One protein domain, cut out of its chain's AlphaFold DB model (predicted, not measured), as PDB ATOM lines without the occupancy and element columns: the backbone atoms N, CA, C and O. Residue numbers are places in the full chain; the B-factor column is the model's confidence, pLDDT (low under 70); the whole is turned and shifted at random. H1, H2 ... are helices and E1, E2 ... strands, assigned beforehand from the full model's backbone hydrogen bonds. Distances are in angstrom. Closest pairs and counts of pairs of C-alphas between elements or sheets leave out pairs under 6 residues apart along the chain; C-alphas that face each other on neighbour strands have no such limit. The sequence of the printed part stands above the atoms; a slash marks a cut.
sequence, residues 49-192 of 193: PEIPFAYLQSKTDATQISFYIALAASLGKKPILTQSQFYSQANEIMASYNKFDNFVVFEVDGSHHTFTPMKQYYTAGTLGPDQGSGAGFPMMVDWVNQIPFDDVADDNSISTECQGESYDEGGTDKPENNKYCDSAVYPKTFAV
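Overview. This is residues 49 to 192 of the 193 residues of the protein "Hypothetical protein" of Paramoeba aestuarina (UniProt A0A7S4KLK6). A ribbon of two parallel strands, E1 and E2, forms the middle of an elongated, loop-rich domain, with the long helix H2 on one side and the short helix H4 with the small strand pair E3 and E6 on the other. H1 lies at one end of the long axis and the loop of residues 145 to 156 at the other; the small pair E4 and E5 sits beside H2. The 144 printed residues hold four named helices and six named strands in the order E1 H1 H2 E2 H3 H4 E3 E4 E5 E6, with E1 and E2 parallel, E3 and E6 antiparallel, and E4 and E5 parallel. The class is mixed, helices and strands, yet under half of the residues, 62, are in named elements. The whole is compact, with a radius of gyration of the C-alphas of 15.8 A, and spans 53 by 32 by 29 A.

Along the chain. Find C-alpha 53 at (-41.892, 22.459, 10.613); from there E1, residues 53 to 58, runs 16.5 A. Next look for its parallel neighbour strand E2, residues 103 to 108, 16.6 A long. H2, residues 83 to 98, covers 21.7 A from C-alpha 83 at (-26.646, 3.249, 13.971), and H1, residues 62 to 74, covers 18.3 A. The short elements are H3, residues 119 to 122, H4, 140 to 144, E3, 157 to 159, E4, 165 to 167, E5, 180 to 182, and E6, 189 to 191, which ends at C-alpha 191 (-51.349, 23.755, 17.604).

Arrangement. Begin at E1 and E2, at 20 degrees, where N 106 and O 55 are 2.8 A apart, within hydrogen-bond range. E1, H1, H2 and E2 form a strand-helix-strand unit, two parallel neighbour strands with helices between, and its crossover is right-handed. H2 is near E1, and the closest C-alphas of H2 and E2, Tyr 97 and Phe 103, are 6.3 A apart. H1 and H2 are close but not clearly touching, 7.0 A between C-alphas 65 and 86, their closest, and about perpendicular at 79 degrees. The closest C-alphas of E2 and E3, Val 104 and Ser 159, are 6.2 A apart; in E3 and E6, N 190 and O 158 are within hydrogen-bond range at 2.8 A. In E4 and E5, N 181 and O 165 are within that range at 2.9 A, and C-alphas 91 of H2 and 182 of E5, their closest, are 6.8 A apart. H3 and H4 touch, closest at C-alphas 122 and 141, 5.2 A; H3 and E3, for instance, are apart. Each O i to N i+4 pair in H1, H2 and H4 is within hydrogen-bond range; H3 is too short for one.

Size, cuts and confidence. The two C-alphas farthest apart, Gly 76 and Asp 154, are 54.0 A from each other. The printed part has no cut, and the links H3 to H4, H4 to E3 and E4 to E5 are long. The mean pLDDT of the printed part is 89.3; look for values under 70 at residues 132 to 134, 150 to 155 and 169 to 173.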
ATOM      1  N   PRO A  49     -43.100  31.457  13.251       92.69
ATOM      2  CA  PRO A  49     -43.575  30.736  14.437       92.69
ATOM      3  C   PRO A  49     -44.979  30.132  14.277       92.69
ATOM      4  O   PRO A  49     -45.325  29.199  14.992       92.69
ATOM      5  N   GLU A  50     -45.781  30.635  13.344       89.69
ATOM      6  CA  GLU A  50     -47.117  30.142  13.008       89.69
ATOM      7  C   GLU A  50     -47.119  28.961  12.025       89.69
ATOM      8  O   GLU A  50     -48.144  28.308  11.851       89.69
ATOM      9  N   ILE A  51     -45.986  28.673  11.373       90.81
ATOM     10  CA  ILE A  51     -45.884  27.610  10.368       90.81
ATOM     11  C   ILE A  51     -45.243  26.370  11.000       90.81
ATOM     12  O   ILE A  51     -44.099  26.462  11.450       90.81
ATOM     13  N   PRO A  52     -45.902  25.196  10.982       92.88
ATOM     14  CA  PRO A  52     -45.314  23.958  11.478       92.88
ATOM     15  C   PRO A  52     -44.168  23.459  10.586       92.88
ATOM     16  O   PRO A  52     -44.316  23.267   9.378       92.88
ATOM     17  N   PHE A  53     -43.033  23.149  11.207       95.69
ATOM     18  CA  PHE A  53     -41.892  22.459  10.613       95.69
ATOM     19  C   PHE A  53     -41.972  20.976  10.978       95.69
ATOM     20  O   PHE A  53     -41.484  20.555  12.027       95.69
ATOM     21  N   ALA A  54     -42.599  20.194  10.098       95.88
ATOM     22  CA  ALA A  54     -42.818  18.762  10.275       95.88
ATOM     23  C   ALA A  54     -41.729  17.923   9.582       95.88
ATOM     24  O   ALA A  54     -41.555  17.992   8.365       95.88
ATOM     25  N   TYR A  55     -41.001  17.114  10.354       97.12
ATOM     26  CA  TYR A  55     -39.926  16.252   9.851       97.12
ATOM     27  C   TYR A  55     -40.339  14.777   9.842       97.12
ATOM     28  O   TYR A  55     -40.977  14.298  10.773       97.12
ATOM     29  N   LEU A  56     -39.922  14.034   8.814       96.62
ATOM     30  CA  LEU A  56     -40.000  12.571   8.768       96.62
ATOM     31  C   LEU A  56     -38.583  12.018   8.866       96.62
ATOM     32  O   LEU A  56     -37.755  12.331   8.008       96.62
ATOM     33  N   GLN A  57     -38.298  11.202   9.879       95.75
ATOM     34  CA  GLN A  57     -36.937  10.730  10.112       95.75
ATOM     35  C   GLN A  57     -36.905   9.264  10.527       95.75
ATOM     36  O   GLN A  57     -37.496   8.867  11.525       95.75
ATOM     37  N   SER A  58     -36.139   8.455   9.797       96.50
ATOM     38  CA  SER A  58     -35.786   7.118  10.266       96.50
ATOM     39  C   SER A  58     -34.721   7.190  11.357       96.50
ATOM     40  O   SER A  58     -33.706   7.876  11.197       96.50
ATOM     41  N   LYS A  59     -34.909   6.434  12.443       95.94
ATOM     42  CA  LYS A  59     -33.967   6.403  13.573       95.94
ATOM     43  C   LYS A  59     -32.572   5.942  13.163       95.94
ATOM     44  O   LYS A  59     -31.590   6.359  13.766       95.94
ATOM     45  N   THR A  60     -32.464   5.103  12.128       96.12
ATOM     46  CA  THR A  60     -31.185   4.543  11.672       96.12
ATOM     47  C   THR A  60     -30.986   4.623  10.153       96.12
ATOM     48  O   THR A  60     -30.450   3.686   9.563       96.12
ATOM     49  N   ASP A  61     -31.407   5.727   9.512       96.88
ATOM     50  CA  ASP A  61     -31.322   5.969   8.050       96.88
ATOM     51  C   ASP A  61     -29.979   5.500   7.441       96.88
ATOM     52  O   ASP A  61     -28.917   6.106   7.632       96.88
ATOM     53  N   ALA A  62     -30.029   4.396   6.684       96.75
ATOM     54  CA  ALA A  62     -28.836   3.751   6.139       96.75
ATOM     55  C   ALA A  62     -28.148   4.594   5.059       96.75
ATOM     56  O   ALA A  62     -26.922   4.534   4.900       96.75
ATOM     57  N   THR A  63     -28.915   5.382   4.308       97.19
ATOM     58  CA  THR A  63     -28.385   6.235   3.246       97.19
ATOM     59  C   THR A  63     -27.623   7.412   3.841       97.19
ATOM     60  O   THR A  63     -26.484   7.650   3.442       97.19
ATOM     61  N   GLN A  64     -28.168   8.093   4.850       97.44
ATOM     62  CA  GLN A  64     -27.474   9.186   5.534       97.44
ATOM     63  C   GLN A  64     -26.201   8.705   6.253       97.44
ATOM     64  O   GLN A  64     -25.177   9.395   6.205       97.44
ATOM     65  N   ILE A  65     -26.226   7.514   6.865       98.25
ATOM     66  CA  ILE A  65     -25.026   6.876   7.435       98.25
ATOM     67  C   ILE A  65     -23.981   6.613   6.339       98.25
ATOM     68  O   ILE A  65     -22.803   6.928   6.515       98.25
ATOM     69  N   SER A  66     -24.402   6.101   5.180       97.94
ATOM     70  CA  SER A  66     -23.502   5.846   4.046       97.94
ATOM     71  C   SER A  66     -22.875   7.134   3.503       97.94
ATOM     72  O   SER A  66     -21.669   7.169   3.255       97.94
ATOM     73  N   PHE A  67     -23.653   8.217   3.387       97.38
ATOM     74  CA  PHE A  67     -23.143   9.537   3.004       97.38
ATOM     75  C   PHE A  67     -22.127  10.079   4.008       97.38
ATOM     76  O   PHE A  67     -21.080  10.580   3.599       97.38
ATOM     77  N   TYR A  68     -22.391   9.944   5.311       97.88
ATOM     78  CA  TYR A  68     -21.425  10.322   6.341       97.88
ATOM     79  C   TYR A  68     -20.098   9.581   6.146       97.88
ATOM     80  O   TYR A  68     -19.039  10.206   6.130       97.88
ATOM     81  N   ILE A  69     -20.151   8.254   5.984       97.94
ATOM     82  CA  ILE A  69     -18.967   7.396   5.831       97.94
ATOM     83  C   ILE A  69     -18.185   7.779   4.570       97.94
ATOM     84  O   ILE A  69     -16.965   7.941   4.638       97.94
ATOM     85  N   ALA A  70     -18.873   7.976   3.443       97.31
ATOM     86  CA  ALA A  70     -18.256   8.364   2.179       97.31
ATOM     87  C   ALA A  70     -17.568   9.736   2.271       97.31
ATOM     88  O   ALA A  70     -16.404   9.860   1.889       97.31
ATOM     89  N   LEU A  71     -18.246  10.738   2.840       96.69
ATOM     90  CA  LEU A  71     -17.682  12.076   3.044       96.69
ATOM     91  C   LEU A  71     -16.501  12.057   4.017       96.69
ATOM     92  O   LEU A  71     -15.481  12.702   3.784       96.69
ATOM     93  N   ALA A  72     -16.609  11.305   5.113       96.94
ATOM     94  CA  ALA A  72     -15.511  11.156   6.055       96.94
ATOM     95  C   ALA A  72     -14.285  10.539   5.369       96.94
ATOM     96  O   ALA A  72     -13.186  11.066   5.525       96.94
ATOM     97  N   ALA A  73     -14.475   9.490   4.563       97.19
ATOM     98  CA  ALA A  73     -13.396   8.856   3.812       97.19
ATOM     99  C   ALA A  73     -12.753   9.818   2.801       97.19
ATOM    100  O   ALA A  73     -11.527   9.927   2.764       97.19
ATOM    101  N   SER A  74     -13.551  10.566   2.027       95.88
ATOM    102  CA  SER A  74     -13.024  11.527   1.046       95.88
ATOM    103  C   SER A  74     -12.257  12.684   1.688       95.88
ATOM    104  O   SER A  74     -11.366  13.250   1.065       95.88
ATOM    105  N   LEU A  75     -12.583  13.028   2.937       94.25
ATOM    106  CA  LEU A  75     -11.928  14.089   3.707       94.25
ATOM    107  C   LEU A  75     -10.773  13.578   4.589       94.25
ATOM    108  O   LEU A  75     -10.264  14.333   5.417       94.25
ATOM    109  N   GLY A  76     -10.385  12.302   4.476       95.19
ATOM    110  CA  GLY A  76      -9.336  11.704   5.313       95.19
ATOM    111  C   GLY A  76      -9.689  11.635   6.807       95.19
ATOM    112  O   GLY A  76      -8.800  11.573   7.656       95.19
ATOM    113  N   LYS A  77     -10.982  11.673   7.149       94.62
ATOM    114  CA  LYS A  77     -11.522  11.541   8.512       94.62
ATOM    115  C   LYS A  77     -11.886  10.080   8.797       94.62
ATOM    116  O   LYS A  77     -11.938   9.249   7.895       94.62
ATOM    117  N   LYS A  78     -12.179   9.755  10.063       95.31
ATOM    118  CA  LYS A  78     -12.614   8.408  10.473       95.31
ATOM    119  C   LYS A  78     -13.985   8.074   9.850       95.31
ATOM    120  O   LYS A  78     -14.977   8.684  10.252       95.31
ATOM    121  N   PRO A  79     -14.083   7.096   8.931       96.19
ATOM    122  CA  PRO A  79     -15.304   6.819   8.181       96.19
ATOM    123  C   PRO A  79     -16.169   5.780   8.903       96.19
ATOM    124  O   PRO A  79     -16.488   4.725   8.365       96.19
ATOM    125  N   ILE A  80     -16.484   6.042  10.170       95.94
ATOM    126  CA  ILE A  80     -17.277   5.139  11.008       95.94
ATOM    127  C   ILE A  80     -18.381   5.953  11.670       95.94
ATOM    128  O   ILE A  80     -18.096   6.946  12.338       95.94
ATOM    129  N   LEU A  81     -19.616   5.491  11.496       96.19
ATOM    130  CA  LEU A  81     -20.791   5.960  12.211       96.19
ATOM    131  C   LEU A  81     -21.710   4.758  12.429       96.19
ATOM    132  O   LEU A  81     -22.219   4.184  11.467       96.19
ATOM    133  N   THR A  82     -21.872   4.325  13.678       95.56
ATOM    134  CA  THR A  82     -22.818   3.248  14.002       95.56
ATOM    135  C   THR A  82     -24.252   3.772  13.965       95.56
ATOM    136  O   THR A  82     -24.486   4.977  14.042       95.56
ATOM    137  N   GLN A  83     -25.232   2.870  13.896       95.25
ATOM    138  CA  GLN A  83     -26.646   3.249  13.971       95.25
ATOM    139  C   GLN A  83     -26.979   4.001  15.271       95.25
ATOM    140  O   GLN A  83     -27.710   4.982  15.229       95.25
ATOM    141  N   SER A  84     -26.375   3.599  16.396       93.12
ATOM    142  CA  SER A  84     -26.553   4.278  17.686       93.12
ATOM    143  C   SER A  84     -25.893   5.644  17.756       93.12
ATOM    144  O   SER A  84     -26.510   6.604  18.213       93.12
ATOM    145  N   GLN A  85     -24.693   5.786  17.194       94.06
ATOM    146  CA  GLN A  85     -24.068   7.100  17.069       94.06
ATOM    147  C   GLN A  85     -24.874   8.026  16.156       94.06
ATOM    148  O   GLN A  85     -25.007   9.209  16.456       94.06
ATOM    149  N   PHE A  86     -25.410   7.495  15.055       96.19
ATOM    150  CA  PHE A  86     -26.276   8.251  14.162       96.19
ATOM    151  C   PHE A  86     -27.542   8.715  14.881       96.19
ATOM    152  O   PHE A  86     -27.835   9.906  14.847       96.19
ATOM    153  N   TYR A  87     -28.252   7.806  15.553       95.81
ATOM    154  CA  TYR A  87     -29.508   8.136  16.216       95.81
ATOM    155  C   TYR A  87     -29.318   9.153  17.349       95.81
ATOM    156  O   TYR A  87     -30.093  10.100  17.454       95.81
ATOM    157  N   SER A  88     -28.243   9.029  18.137       93.12
ATOM    158  CA  SER A  88     -27.884  10.025  19.157       93.12
ATOM    159  C   SER A  88     -27.633  11.405  18.543       93.12
ATOM    160  O   SER A  88     -28.231  12.386  18.969       93.12
ATOM    161  N   GLN A  89     -26.807  11.488  17.494       95.12
ATOM    162  CA  GLN A  89     -26.497  12.765  16.835       95.12
ATOM    163  C   GLN A  89     -27.706  13.363  16.102       95.12
ATOM    164  O   GLN A  89     -27.838  14.581  16.012       95.12
ATOM    165  N   ALA A  90     -28.588  12.529  15.548       96.44
ATOM    166  CA  ALA A  90     -29.838  12.983  14.949       96.44
ATOM    167  C   ALA A  90     -30.765  13.583  16.015       96.44
ATOM    168  O   ALA A  90     -31.291  14.672  15.798       96.44
ATOM    169  N   ASN A  91     -30.892  12.937  17.178       95.38
ATOM    170  CA  ASN A  91     -31.657  13.469  18.306       95.38
ATOM    171  C   ASN A  91     -31.081  14.775  18.851       95.38
ATOM    172  O   ASN A  91     -31.846  15.690  19.110       95.38
ATOM    173  N   GLU A  92     -29.757  14.925  18.950       95.19
ATOM    174  CA  GLU A  92     -29.137  16.204  19.339       95.19
ATOM    175  C   GLU A  92     -29.535  17.348  18.387       95.19
ATOM    176  O   GLU A  92     -29.831  18.465  18.819       95.19
ATOM    177  N   ILE A  93     -29.598  17.063  17.081       97.31
ATOM    178  CA  ILE A  93     -30.067  18.022  16.074       97.31
ATOM    179  C   ILE A  93     -31.556  18.324  16.272       97.31
ATOM    180  O   ILE A  93     -31.924  19.495  16.361       97.31
ATOM    181  N   MET A  94     -32.409  17.301  16.370       97.31
ATOM    182  CA  MET A  94     -33.854  17.503  16.528       97.31
ATOM    183  C   MET A  94     -34.189  18.203  17.845       97.31
ATOM    184  O   MET A  94     -35.007  19.111  17.841       97.31
ATOM    185  N   ALA A  95     -33.500  17.888  18.942       96.25
ATOM    186  CA  ALA A  95     -33.635  18.563  20.232       96.25
ATOM    187  C   ALA A  95     -33.301  20.058  20.130       96.25
ATOM    188  O   ALA A  95     -33.943  20.892  20.766       96.25
ATOM    189  N   SER A  96     -32.328  20.432  19.288       97.25
ATOM    190  CA  SER A  96     -32.023  21.844  19.039       97.25
ATOM    191  C   SER A  96     -33.178  22.580  18.347       97.25
ATOM    192  O   SER A  96     -33.476  23.714  18.720       97.25
ATOM    193  N   TYR A  97     -33.864  21.925  17.405       97.94
ATOM    194  CA  TYR A  97     -35.053  22.462  16.739       97.94
ATOM    195  C   TYR A  97     -36.279  22.423  17.654       97.94
ATOM    196  O   TYR A  97     -37.128  23.309  17.607       97.94
ATOM    197  N   ASN A  98     -36.338  21.439  18.552       96.88
ATOM    198  CA  ASN A  98     -37.450  21.235  19.466       96.88
ATOM    199  C   ASN A  98     -37.645  22.385  20.462       96.88
ATOM    200  O   ASN A  98     -38.730  22.518  21.022       96.88
ATOM    201  N   LYS A  99     -36.642  23.258  20.613       96.44
ATOM    202  CA  LYS A  99     -36.705  24.510  21.384       96.44
ATOM    203  C   LYS A  99     -37.678  25.555  20.817       96.44
ATOM    204  O   LYS A  99     -37.957  26.525  21.511       96.44
ATOM    205  N   PHE A 100     -38.149  25.393  19.578       97.25
ATOM    206  CA  PHE A 100     -39.096  26.299  18.921       97.25
ATOM    207  C   PHE A 100     -40.463  25.636  18.818       97.25
ATOM    208  O   PHE A 100     -40.544  24.538  18.279       97.25
ATOM    209  N   ASP A 101     -41.527  26.277  19.299       95.25
ATOM    210  CA  ASP A 101     -42.862  25.668  19.451       95.25
ATOM    211  C   ASP A 101     -43.424  25.050  18.160       95.25
ATOM    212  O   ASP A 101     -44.118  24.037  18.210       95.25
ATOM    213  N   ASN A 102     -43.035  25.581  17.002       95.62
ATOM    214  CA  ASN A 102     -43.469  25.148  15.678       95.62
ATOM    215  C   ASN A 102     -42.717  23.950  15.078       95.62
ATOM    216  O   ASN A 102     -42.950  23.609  13.924       95.62
ATOM    217  N   PHE A 103     -41.825  23.289  15.815       97.50
ATOM    218  CA  PHE A 103     -41.136  22.081  15.342       97.50
ATOM    219  C   PHE A 103     -41.794  20.789  15.845       97.50
ATOM    220  O   PHE A 103     -41.970  20.636  17.056       97.50
ATOM    221  N   VAL A 104     -42.051  19.837  14.939       97.69
ATOM    222  CA  VAL A 104     -42.505  18.467  15.247       97.69
ATOM    223  C   VAL A 104     -41.809  17.434  14.352       97.69
ATOM    224  O   VAL A 104     -41.419  17.727  13.218       97.69
ATOM    225  N   VAL A 105     -41.666  16.197  14.830       97.94
ATOM    226  CA  VAL A 105     -41.026  15.113  14.063       97.94
ATOM    227  C   VAL A 105     -41.767  13.785  14.208       97.94
ATOM    228  O   VAL A 105     -42.230  13.432  15.284       97.94
ATOM    229  N   PHE A 106     -41.868  13.033  13.116       97.69
ATOM    230  CA  PHE A 106     -42.325  11.648  13.105       97.69
ATOM    231  C   PHE A 106     -41.111  10.729  12.978       97.69
ATOM    232  O   PHE A 106     -40.483  10.635  11.914       97.69
ATOM    233  N   GLU A 107     -40.769  10.060  14.073       96.44
ATOM    234  CA  GLU A 107     -39.648   9.136  14.134       96.44
ATOM    235  C   GLU A 107     -40.080   7.720  13.763       96.44
ATOM    236  O   GLU A 107     -40.944   7.103  14.389       96.44
ATOM    237  N   VAL A 108     -39.424   7.185  12.739       95.31
ATOM    238  CA  VAL A 108     -39.694   5.856  12.205       95.31
ATOM    239  C   VAL A 108     -38.586   4.908  12.623       95.31
ATOM    240  O   VAL A 108     -37.423   5.074  12.249       95.31
ATOM    241  N   ASP A 109     -38.938   3.863  13.355       94.06
ATOM    242  CA  ASP A 109     -38.026   2.762  13.623       94.06
ATOM    243  C   ASP A 109     -37.517   2.126  12.317       94.06
ATOM    244  O   ASP A 109     -38.284   1.777  11.423       94.06
ATOM    245  N   GLY A 110     -36.205   1.903  12.241       92.81
ATOM    246  CA  GLY A 110     -35.560   1.262  11.093       92.81
ATOM    247  C   GLY A 110     -34.687   2.217  10.286       92.81
ATOM    248  O   GLY A 110     -34.432   3.354  10.690       92.81
ATOM    249  N   SER A 111     -34.198   1.716   9.151       94.38
ATOM    250  CA  SER A 111     -33.117   2.335   8.378       94.38
ATOM    251  C   SER A 111     -33.531   2.854   7.001       94.38
ATOM    252  O   SER A 111     -32.677   3.149   6.162       94.38
ATOM    253  N   HIS A 112     -34.838   2.945   6.761       93.38
ATOM    254  CA  HIS A 112     -35.407   3.286   5.465       93.38
ATOM    255  C   HIS A 112     -35.045   4.708   5.006       93.38
ATOM    256  O   HIS A 112     -34.885   5.619   5.815       93.38
ATOM    257  N   HIS A 113     -34.935   4.888   3.689       92.12
ATOM    258  CA  HIS A 113     -34.665   6.170   3.045       92.12
ATOM    259  C   HIS A 113     -35.297   6.191   1.645       92.12
ATOM    260  O   HIS A 113     -35.002   5.314   0.835       92.12
ATOM    261  N   THR A 114     -36.120   7.162   1.246       92.31
ATOM    262  CA  THR A 114     -36.885   8.197   1.980       92.31
ATOM    263  C   THR A 114     -38.328   7.714   2.238       92.31
ATOM    264  O   THR A 114     -38.524   6.518   2.339       92.31
ATOM    265  N   PHE A 115     -39.358   8.565   2.362       93.12
ATOM    266  CA  PHE A 115     -40.757   8.097   2.479       93.12
ATOM    267  C   PHE A 115     -41.697   8.736   1.461       93.12
ATOM    268  O   PHE A 115     -42.400   8.021   0.753       93.12
ATOM    269  N   THR A 116     -41.682  10.065   1.347       93.12
ATOM    270  CA  THR A 116     -42.670  10.841   0.577       93.12
ATOM    271  C   THR A 116     -42.836  10.454  -0.900       93.12
ATOM    272  O   THR A 116     -43.972  10.500  -1.367       93.12
ATOM    273  N   PRO A 117     -41.806  10.021  -1.662       93.62
ATOM    274  CA  PRO A 117     -42.018   9.586  -3.042       93.62
ATOM    275  C   PRO A 117     -42.400   8.099  -3.161       93.62
ATOM    276  O   PRO A 117     -42.498   7.578  -4.272       93.62
ATOM    277  N   MET A 118     -42.561   7.380  -2.046       91.44
ATOM    278  CA  MET A 118     -42.693   5.923  -2.019       91.44
ATOM    279  C   MET A 118     -44.014   5.465  -1.401       91.44
ATOM    280  O   MET A 118     -44.683   6.190  -0.671       91.44
ATOM    281  N   LYS A 119     -44.399   4.212  -1.676       91.38
ATOM    282  CA  LYS A 119     -45.652   3.626  -1.161       91.38
ATOM    283  C   LYS A 119     -45.687   3.571   0.369       91.38
ATOM    284  O   LYS A 119     -46.762   3.633   0.951       91.38
ATOM    285  N   GLN A 120     -44.514   3.489   0.988       91.25
ATOM    286  CA  GLN A 120     -44.291   3.482   2.427       91.25
ATOM    287  C   GLN A 120     -44.851   4.733   3.104       91.25
ATOM    288  O   GLN A 120     -45.250   4.643   4.255       91.25
ATOM    289  N   TYR A 121     -44.969   5.860   2.399       93.31
ATOM    290  CA  TYR A 121     -45.674   7.035   2.915       93.31
ATOM    291  C   TYR A 121     -47.099   6.707   3.398       93.31
ATOM    292  O   TYR A 121     -47.537   7.186   4.440       93.31
ATOM    293  N   TYR A 122     -47.805   5.835   2.675       91.69
ATOM    294  CA  TYR A 122     -49.181   5.441   2.991       91.69
ATOM    295  C   TYR A 122     -49.276   4.274   3.973       91.69
ATOM    296  O   TYR A 122     -50.365   3.965   4.449       91.69
ATOM    297  N   THR A 123     -48.169   3.575   4.232       90.25
ATOM    298  CA  THR A 123     -48.193   2.299   4.957       90.25
ATOM    299  C   THR A 123     -47.232   2.213   6.136       90.25
ATOM    300  O   THR A 123     -47.305   1.241   6.880       90.25
ATOM    301  N   ALA A 124     -46.339   3.174   6.347       92.38
ATOM    302  CA  ALA A 124     -45.461   3.197   7.509       92.38
ATOM    303  C   ALA A 124     -46.181   3.809   8.718       92.38
ATOM    304  O   ALA A 124     -46.821   4.850   8.592       92.38
ATOM    305  N   GLY A 125     -46.046   3.173   9.881       93.75
ATOM    306  CA  GLY A 125     -46.270   3.791  11.188       93.75
ATOM    307  C   GLY A 125     -44.940   4.024  11.910       93.75
ATOM    308  O   GLY A 125     -43.868   3.886  11.311       93.75
ATOM    309  N   THR A 126     -44.983   4.338  13.203       93.62
ATOM    310  CA  THR A 126     -43.786   4.610  14.029       93.62
ATOM    311  C   THR A 126     -42.846   3.406  14.185       93.62
ATOM    312  O   THR A 126     -41.649   3.592  14.400       93.62
ATOM    313  N   LEU A 127     -43.327   2.166  14.006       92.12
ATOM    314  CA  LEU A 127     -42.477   0.961  14.001       92.12
ATOM    315  C   LEU A 127     -41.828   0.665  12.634       92.12
ATOM    316  O   LEU A 127     -41.049  -0.282  12.510       92.12
ATOM    317  N   GLY A 128     -42.130   1.489  11.628       86.12
ATOM    318  CA  GLY A 128     -41.535   1.443  10.300       86.12
ATOM    319  C   GLY A 128     -42.037   0.326   9.384       86.12
ATOM    320  O   GLY A 128     -42.759  -0.579   9.800       86.12
ATOM    321  N   PRO A 129     -41.665   0.386   8.091       82.25
ATOM    322  CA  PRO A 129     -42.154  -0.545   7.074       82.25
ATOM    323  C   PRO A 129     -41.575  -1.962   7.216       82.25
ATOM    324  O   PRO A 129     -42.196  -2.924   6.759       82.25
ATOM    325  N   ASP A 130     -40.412  -2.103   7.860       77.25
ATOM    326  CA  ASP A 130     -39.712  -3.386   8.023       77.25
ATOM    327  C   ASP A 130     -40.396  -4.309   9.048       77.25
ATOM    328  O   ASP A 130     -40.204  -5.524   9.012       77.25
ATOM    329  N   GLN A 131     -41.226  -3.750   9.936       70.94
ATOM    330  CA  GLN A 131     -42.067  -4.499  10.881       70.94
ATOM    331  C   GLN A 131     -43.448  -4.846  10.293       70.94
ATOM    332  O   GLN A 131     -44.324  -5.351  10.996       70.94
ATOM    333  N   GLY A 132     -43.640  -4.604   8.993       60.19
ATOM    334  CA  GLY A 132     -44.907  -4.751   8.291       60.19
ATOM    335  C   GLY A 132     -45.590  -3.405   8.045       60.19
ATOM    336  O   GLY A 132     -45.457  -2.451   8.806       60.19
ATOM    337  N   SER A 133     -46.347  -3.330   6.949       58.53
ATOM    338  CA  SER A 133     -47.199  -2.175   6.647       58.53
ATOM    339  C   SER A 133     -48.218  -1.974   7.777       58.53
ATOM    340  O   SER A 133     -49.017  -2.869   8.035       58.53
ATOM    341  N   GLY A 134     -48.184  -0.819   8.439       61.78
ATOM    342  CA  GLY A 134     -49.093  -0.436   9.522       61.78
ATOM    343  C   GLY A 134     -48.642  -0.798  10.936       61.78
ATOM    344  O   GLY A 134     -49.454  -0.758  11.854       61.78
ATOM    345  N   ALA A 135     -47.375  -1.174  11.133       73.25
ATOM    346  CA  ALA A 135     -46.836  -1.357  12.475       73.25
ATOM    347  C   ALA A 135     -46.563   0.003  13.147       73.25
ATOM    348  O   ALA A 135     -45.844   0.851  12.608       73.25
ATOM    349  N   GLY A 136     -47.088   0.176  14.364       80.56
ATOM    350  CA  GLY A 136     -47.050   1.443  15.098       80.56
ATOM    351  C   GLY A 136     -48.120   2.418  14.604       80.56
ATOM    352  O   GLY A 136     -48.514   2.382  13.442       80.56
ATOM    353  N   PHE A 137     -48.606   3.277  15.495       85.25
ATOM    354  CA  PHE A 137     -49.595   4.309  15.183       85.25
ATOM    355  C   PHE A 137     -49.088   5.675  15.662       85.25
ATOM    356  O   PHE A 137     -48.290   5.696  16.601       85.25
ATOM    357  N   PRO A 138     -49.551   6.782  15.052       93.00
ATOM    358  CA  PRO A 138     -50.429   6.837  13.874       93.00
ATOM    359  C   PRO A 138     -49.719   6.396  12.582       93.00
ATOM    360  O   PRO A 138     -48.504   6.198  12.558       93.00
ATOM    361  N   MET A 139     -50.480   6.202  11.500       93.81
ATOM    362  CA  MET A 139     -49.881   6.030  10.173       93.81
ATOM    363  C   MET A 139     -49.252   7.351   9.731       93.81
ATOM    364  O   MET A 139     -49.805   8.416   9.992       93.81
ATOM    365  N   MET A 140     -48.144   7.295   8.996       94.31
ATOM    366  CA  MET A 140     -47.436   8.484   8.518       94.31
ATOM    367  C   MET A 140     -48.334   9.405   7.685       94.31
ATOM    368  O   MET A 140     -48.334  10.613   7.895       94.31
ATOM    369  N   VAL A 141     -49.130   8.847   6.767       94.69
ATOM    370  CA  VAL A 141     -50.090   9.637   5.980       94.69
ATOM    371  C   VAL A 141     -51.141  10.316   6.861       94.69
ATOM    372  O   VAL A 141     -51.481  11.471   6.616       94.69
ATOM    373  N   ASP A 142     -51.614   9.641   7.907       94.31
ATOM    374  CA  ASP A 142     -52.602  10.201   8.832       94.31
ATOM    375  C   ASP A 142     -51.980  11.300   9.696       94.31
ATOM    376  O   ASP A 142     -52.632  12.299   9.976       94.31
ATOM    377  N   TRP A 143     -50.711  11.148  10.076       94.88
ATOM    378  CA  TRP A 143     -49.946  12.161  10.794       94.88
ATOM    379  C   TRP A 143     -49.699  13.418   9.952       94.88
ATOM    380  O   TRP A 143     -49.947  14.526  10.414       94.88
ATOM    381  N   VAL A 144     -49.280  13.274   8.690       93.94
ATOM    382  CA  VAL A 144     -49.086  14.433   7.798       93.94
ATOM    383  C   VAL A 144     -50.408  15.158   7.522       93.94
ATOM    384  O   VAL A 144     -50.424  16.381   7.406       93.94
ATOM    385  N   ASN A 145     -51.530  14.438   7.473       92.00
ATOM    386  CA  ASN A 145     -52.855  15.048   7.326       92.00
ATOM    387  C   ASN A 145     -53.314  15.844   8.566       92.00
ATOM    388  O   ASN A 145     -54.338  16.517   8.484       92.00
ATOM    389  N   GLN A 146     -52.584  15.788   9.688       91.50
ATOM    390  CA  GLN A 146     -52.842  16.608  10.880       91.50
ATOM    391  C   GLN A 146     -52.136  17.967  10.841       91.50
ATOM    392  O   GLN A 146     -52.364  18.781  11.732       91.50
ATOM    393  N   ILE A 147     -51.279  18.235   9.845       90.81
ATOM    394  CA  ILE A 147     -50.610  19.535   9.739       90.81
ATOM    395  C   ILE A 147     -51.681  20.637   9.628       90.81
ATOM    396  O   ILE A 147     -52.472  20.625   8.678       90.81
ATOM    397  N   PRO A 148     -51.720  21.599  10.567       86.44
ATOM    398  CA  PRO A 148     -52.720  22.656  10.545       86.44
ATOM    399  C   PRO A 148     -52.344  23.704   9.488       86.44
ATOM    400  O   PRO A 148     -51.434  24.504   9.693       86.44
ATOM    401  N   PHE A 149     -53.011  23.670   8.330       73.62
ATOM    402  CA  PHE A 149     -52.725  24.581   7.212       73.62
ATOM    403  C   PHE A 149     -53.601  25.846   7.162       73.62
ATOM    404  O   PHE A 149     -53.213  26.760   6.450       73.62
ATOM    405  N   ASP A 150     -54.717  25.935   7.900       63.62
ATOM    406  CA  ASP A 150     -55.603  27.115   7.920       63.62
ATOM    407  C   ASP A 150     -56.481  27.169   9.194       63.62
ATOM    408  O   ASP A 150     -56.816  26.123   9.761       63.62
ATOM    409  N   ASP A 151     -56.949  28.375   9.552       55.44
ATOM    410  CA  ASP A 151     -57.876  28.756  10.650       55.44
ATOM    411  C   ASP A 151     -59.280  28.089  10.598       55.44
ATOM    412  O   ASP A 151     -60.246  28.567  11.191       55.44
ATOM    413  N   VAL A 152     -59.459  27.032   9.800       53.84
ATOM    414  CA  VAL A 152     -60.778  26.509   9.390       53.84
ATOM    415  C   VAL A 152     -61.315  25.439  10.349       53.84
ATOM    416  O   VAL A 152     -62.495  25.091  10.286       53.84
ATOM    417  N   ALA A 153     -60.492  24.944  11.271       54.28
ATOM    418  CA  ALA A 153     -60.962  24.121  12.376       54.28
ATOM    419  C   ALA A 153     -60.209  24.492  13.655       54.28
ATOM    420  O   ALA A 153     -59.032  24.156  13.806       54.28
ATOM    421  N   ASP A 154     -60.917  25.169  14.561       54.50
ATOM    422  CA  ASP A 154     -60.564  25.220  15.977       54.50
ATOM    423  C   ASP A 154     -60.260  23.767  16.410       54.50
ATOM    424  O   ASP A 154     -61.102  22.893  16.203       54.50
ATOM    425  N   ASP A 155     -59.049  23.502  16.916       65.50
ATOM    426  CA  ASP A 155     -58.520  22.205  17.406       65.50
ATOM    427  C   ASP A 155     -57.568  21.403  16.484       65.50
ATOM    428  O   ASP A 155     -57.122  20.317  16.875       65.50
ATOM    429  N   ASN A 156     -57.163  21.902  15.307       77.69
ATOM    430  CA  ASN A 156     -56.126  21.206  14.528       77.69
ATOM    431  C   ASN A 156     -54.736  21.338  15.183       77.69
ATOM    432  O   ASN A 156     -54.187  22.430  15.342       77.69
ATOM    433  N   SER A 157     -54.147  20.196  15.530       90.88
ATOM    434  CA  SER A 157     -52.809  20.090  16.110       90.88
ATOM    435  C   SER A 157     -52.063  18.897  15.527       90.88
ATOM    436  O   SER A 157     -52.673  17.937  15.060       90.88
ATOM    437  N   ILE A 158     -50.737  18.954  15.576       94.19
ATOM    438  CA  ILE A 158     -49.841  17.878  15.158       94.19
ATOM    439  C   ILE A 158     -48.827  17.618  16.267       94.19
ATOM    440  O   ILE A 158     -48.284  18.555  16.851       94.19
ATOM    441  N   SER A 159     -48.566  16.349  16.573       96.12
ATOM    442  CA  SER A 159     -47.645  15.962  17.648       96.12
ATOM    443  C   SER A 159     -46.377  15.315  17.116       96.12
ATOM    444  O   SER A 159     -46.401  14.671  16.082       96.12
ATOM    445  N   THR A 160     -45.254  15.456  17.810       97.56
ATOM    446  CA  THR A 160     -44.100  14.581  17.600       97.56
ATOM    447  C   THR A 160     -44.515  13.149  17.919       97.56
ATOM    448  O   THR A 160     -45.071  12.893  18.985       97.56
ATOM    449  N   GLU A 161     -44.209  12.219  17.022       97.06
ATOM    450  CA  GLU A 161     -44.553  10.804  17.159       97.06
ATOM    451  C   GLU A 161     -43.287   9.960  17.218       97.06
ATOM    452  O   GLU A 161     -42.395  10.085  16.379       97.06
ATOM    453  N   CYS A 162     -43.219   9.074  18.204       95.56
ATOM    454  CA  CYS A 162     -42.135   8.119  18.355       95.56
ATOM    455  C   CYS A 162     -42.632   6.879  19.105       95.56
ATOM    456  O   CYS A 162     -43.439   6.971  20.026       95.56
ATOM    457  N   GLN A 163     -42.109   5.707  18.736       93.75
ATOM    458  CA  GLN A 163     -42.334   4.465  19.473       93.75
ATOM    459  C   GLN A 163     -41.078   4.035  20.237       93.75
ATOM    460  O   GLN A 163     -39.987   3.952  19.671       93.75
ATOM    461  N   GLY A 164     -41.243   3.698  21.515       90.50
ATOM    462  CA  GLY A 164     -40.163   3.240  22.388       90.50
ATOM    463  C   GLY A 164     -40.358   3.720  23.822       90.50
ATOM    464  O   GLY A 164     -41.267   4.493  24.110       90.50
ATOM    465  N   GLU A 165     -39.510   3.246  24.729       90.44
ATOM    466  CA  GLU A 165     -39.425   3.825  26.071       90.44
ATOM    467  C   GLU A 165     -38.807   5.230  25.983       90.44
ATOM    468  O   GLU A 165     -37.936   5.479  25.145       90.44
ATOM    469  N   SER A 166     -39.295   6.157  26.807       89.50
ATOM    470  CA  SER A 166     -38.763   7.519  26.876       89.50
ATOM    471  C   SER A 166     -37.465   7.525  27.676       89.50
ATOM    472  O   SER A 166     -37.435   6.992  28.783       89.50
ATOM    473  N   TYR A 167     -36.415   8.149  27.148       87.62
ATOM    474  CA  TYR A 167     -35.113   8.253  27.808       87.62
ATOM    475  C   TYR A 167     -34.660   9.701  27.922       87.62
ATOM    476  O   TYR A 167     -34.783  10.469  26.970       87.62
ATOM    477  N   ASP A 168     -34.090  10.034  29.078       78.25
ATOM    478  CA  ASP A 168     -33.675  11.395  29.390       78.25
ATOM    479  C   ASP A 168     -32.477  11.892  28.572       78.25
ATOM    480  O   ASP A 168     -31.560  11.145  28.203       78.25
ATOM    481  N   GLU A 169     -32.489  13.202  28.318       63.66
ATOM    482  CA  GLU A 169     -31.399  13.934  27.680       63.66
ATOM    483  C   GLU A 169     -30.074  13.711  28.433       63.66
ATOM    484  O   GLU A 169     -30.001  13.808  29.658       63.66
ATOM    485  N   GLY A 170     -28.996  13.413  27.702       53.88
ATOM    486  CA  GLY A 170     -27.644  13.337  28.270       53.88
ATOM    487  C   GLY A 170     -27.365  12.158  29.214       53.88
ATOM    488  O   GLY A 170     -26.249  12.059  29.726       53.88
ATOM    489  N   GLY A 171     -28.321  11.247  29.424       53.69
ATOM    490  CA  GLY A 171     -28.069  10.002  30.143       53.69
ATOM    491  C   GLY A 171     -27.053   9.130  29.399       53.69
ATOM    492  O   GLY A 171     -27.205   8.864  28.207       53.69
ATOM    493  N   THR A 172     -26.029   8.638  30.100       55.84
ATOM    494  CA  THR A 172     -25.066   7.651  29.566       55.84
ATOM    495  C   THR A 172     -25.696   6.289  29.268       55.84
ATOM    496  O   THR A 172     -25.042   5.428  28.689       55.84
ATOM    497  N   ASP A 173     -26.963   6.111  29.646       62.66
ATOM    498  CA  ASP A 173     -27.662   4.829  29.677       62.66
ATOM    499  C   ASP A 173     -28.673   4.680  28.525       62.66
ATOM    500  O   ASP A 173     -29.543   3.809  28.566       62.66
ATOM    501  N   LYS A 174     -28.577   5.521  27.482       72.19
ATOM    502  CA  LYS A 174     -29.398   5.358  26.274       72.19
ATOM    503  C   LYS A 174     -29.122   3.983  25.654       72.19
ATOM    504  O   LYS A 174     -27.958   3.630  25.444       72.19
ATOM    505  N   PRO A 175     -30.158   3.190  25.340       77.88
ATOM    506  CA  PRO A 175     -29.947   1.836  24.870       77.88
ATOM    507  C   PRO A 175     -29.346   1.855  23.459       77.88
ATOM    508  O   PRO A 175     -29.830   2.540  22.558       77.88
ATOM    509  N   GLU A 176     -28.319   1.033  23.234       82.00
ATOM    510  CA  GLU A 176     -27.625   0.934  21.936       82.00
ATOM    511  C   GLU A 176     -28.510   0.370  20.803       82.00
ATOM    512  O   GLU A 176     -28.099   0.304  19.641       82.00
ATOM    513  N   ASN A 177     -29.735  -0.054  21.125       83.12
ATOM    514  CA  ASN A 177     -30.677  -0.654  20.186       83.12
ATOM    515  C   ASN A 177     -31.451   0.373  19.336       83.12
ATOM    516  O   ASN A 177     -32.101  -0.031  18.373       83.12
ATOM    517  N   ASN A 178     -31.380   1.672  19.654       86.44
ATOM    518  CA  ASN A 178     -32.100   2.751  18.952       86.44
ATOM    519  C   ASN A 178     -33.629   2.607  19.008       86.44
ATOM    520  O   ASN A 178     -34.341   3.136  18.159       86.44
ATOM    521  N   LYS A 179     -34.139   1.859  19.994       90.25
ATOM    522  CA  LYS A 179     -35.565   1.572  20.216       90.25
ATOM    523  C   LYS A 179     -36.112   2.366  21.401       90.25
ATOM    524  O   LYS A 179     -36.781   1.821  22.274       90.25
ATOM    525  N   TYR A 180     -35.791   3.652  21.432       92.31
ATOM    526  CA  TYR A 180     -36.228   4.589  22.462       92.31
ATOM    527  C   TYR A 180     -36.735   5.885  21.830       92.31
ATOM    528  O   TYR A 180     -36.482   6.117  20.645       92.31
ATOM    529  N   CYS A 181     -37.417   6.705  22.622       94.50
ATOM    530  CA  CYS A 181     -37.795   8.077  22.294       94.50
ATOM    531  C   CYS A 181     -37.002   9.035  23.180       94.50
ATOM    532  O   CYS A 181     -36.921   8.830  24.391       94.50
ATOM    533  N   ASP A 182     -36.359  10.034  22.585       93.44
ATOM    534  CA  ASP A 182     -35.547  10.996  23.330       93.44
ATOM    535  C   ASP A 182     -36.448  12.045  23.990       93.44
ATOM    536  O   ASP A 182     -37.226  12.702  23.294       93.44
ATOM    537  N   SER A 183     -36.356  12.219  25.312       93.81
ATOM    538  CA  SER A 183     -37.236  13.146  26.035       93.81
ATOM    539  C   SER A 183     -36.979  14.618  25.699       93.81
ATOM    540  O   SER A 183     -37.839  15.467  25.931       93.81
ATOM    541  N   ALA A 184     -35.834  14.932  25.076       93.56
ATOM    542  CA  ALA A 184     -35.562  16.260  24.532       93.56
ATOM    543  C   ALA A 184     -36.336  16.554  23.231       93.56
ATOM    544  O   ALA A 184     -36.398  17.708  22.798       93.56
ATOM    545  N   VAL A 185     -36.916  15.529  22.596       94.94
ATOM    546  CA  VAL A 185     -37.635  15.615  21.315       94.94
ATOM    547  C   VAL A 185     -39.118  15.267  21.482       94.94
ATOM    548  O   VAL A 185     -39.979  15.968  20.947       94.94
ATOM    549  N   TYR A 186     -39.424  14.217  22.245       94.38
ATOM    550  CA  TYR A 186     -40.767  13.675  22.457       94.38
ATOM    551  C   TYR A 186     -41.155  13.669  23.952       94.38
ATOM    552  O   TYR A 186     -40.320  13.318  24.782       94.38
ATOM    553  N   PRO A 187     -42.426  13.934  24.319       94.50
ATOM    554  CA  PRO A 187     -43.537  14.343  23.459       94.50
ATOM    555  C   PRO A 187     -43.560  15.856  23.220       94.50
ATOM    556  O   PRO A 187     -43.122  16.644  24.055       94.50
ATOM    557  N   LYS A 188     -44.141  16.264  22.090       95.44
ATOM    558  CA  LYS A 188     -44.441  17.667  21.791       95.44
ATOM    559  C   LYS A 188     -45.657  17.771  20.891       95.44
ATOM    560  O   LYS A 188     -45.858  16.892  20.064       95.44
ATOM    561  N   THR A 189     -46.408  18.859  21.006       95.69
ATOM    562  CA  THR A 189     -47.534  19.165  20.126       95.69
ATOM    563  C   THR A 189     -47.443  20.611  19.667       95.69
ATOM    564  O   THR A 189     -47.216  21.504  20.481       95.69
ATOM    565  N   PHE A 190     -47.629  20.827  18.370       93.31
ATOM    566  CA  PHE A 190     -47.886  22.132  17.785       93.31
ATOM    567  C   PHE A 190     -49.385  22.267  17.511       93.31
ATOM    568  O   PHE A 190     -49.995  21.361  16.942       93.31
ATOM    569  N   ALA A 191     -49.966  23.396  17.892       87.75
ATOM    570  CA  ALA A 191     -51.349  23.755  17.604       87.75
ATOM    571  C   ALA A 191     -51.394  25.223  17.176       87.75
ATOM    572  O   ALA A 191     -50.647  26.040  17.718       87.75
ATOM    573  N   VAL A 192     -52.263  25.547  16.219       77.56
ATOM    574  CA  VAL A 192     -52.517  26.943  15.839       77.56
ATOM    575  C   VAL A 192     -53.366  27.579  16.938       77.56
ATOM    576  O   VAL A 192     -54.370  27.002  17.355       77.56
TER     577      VAL A 192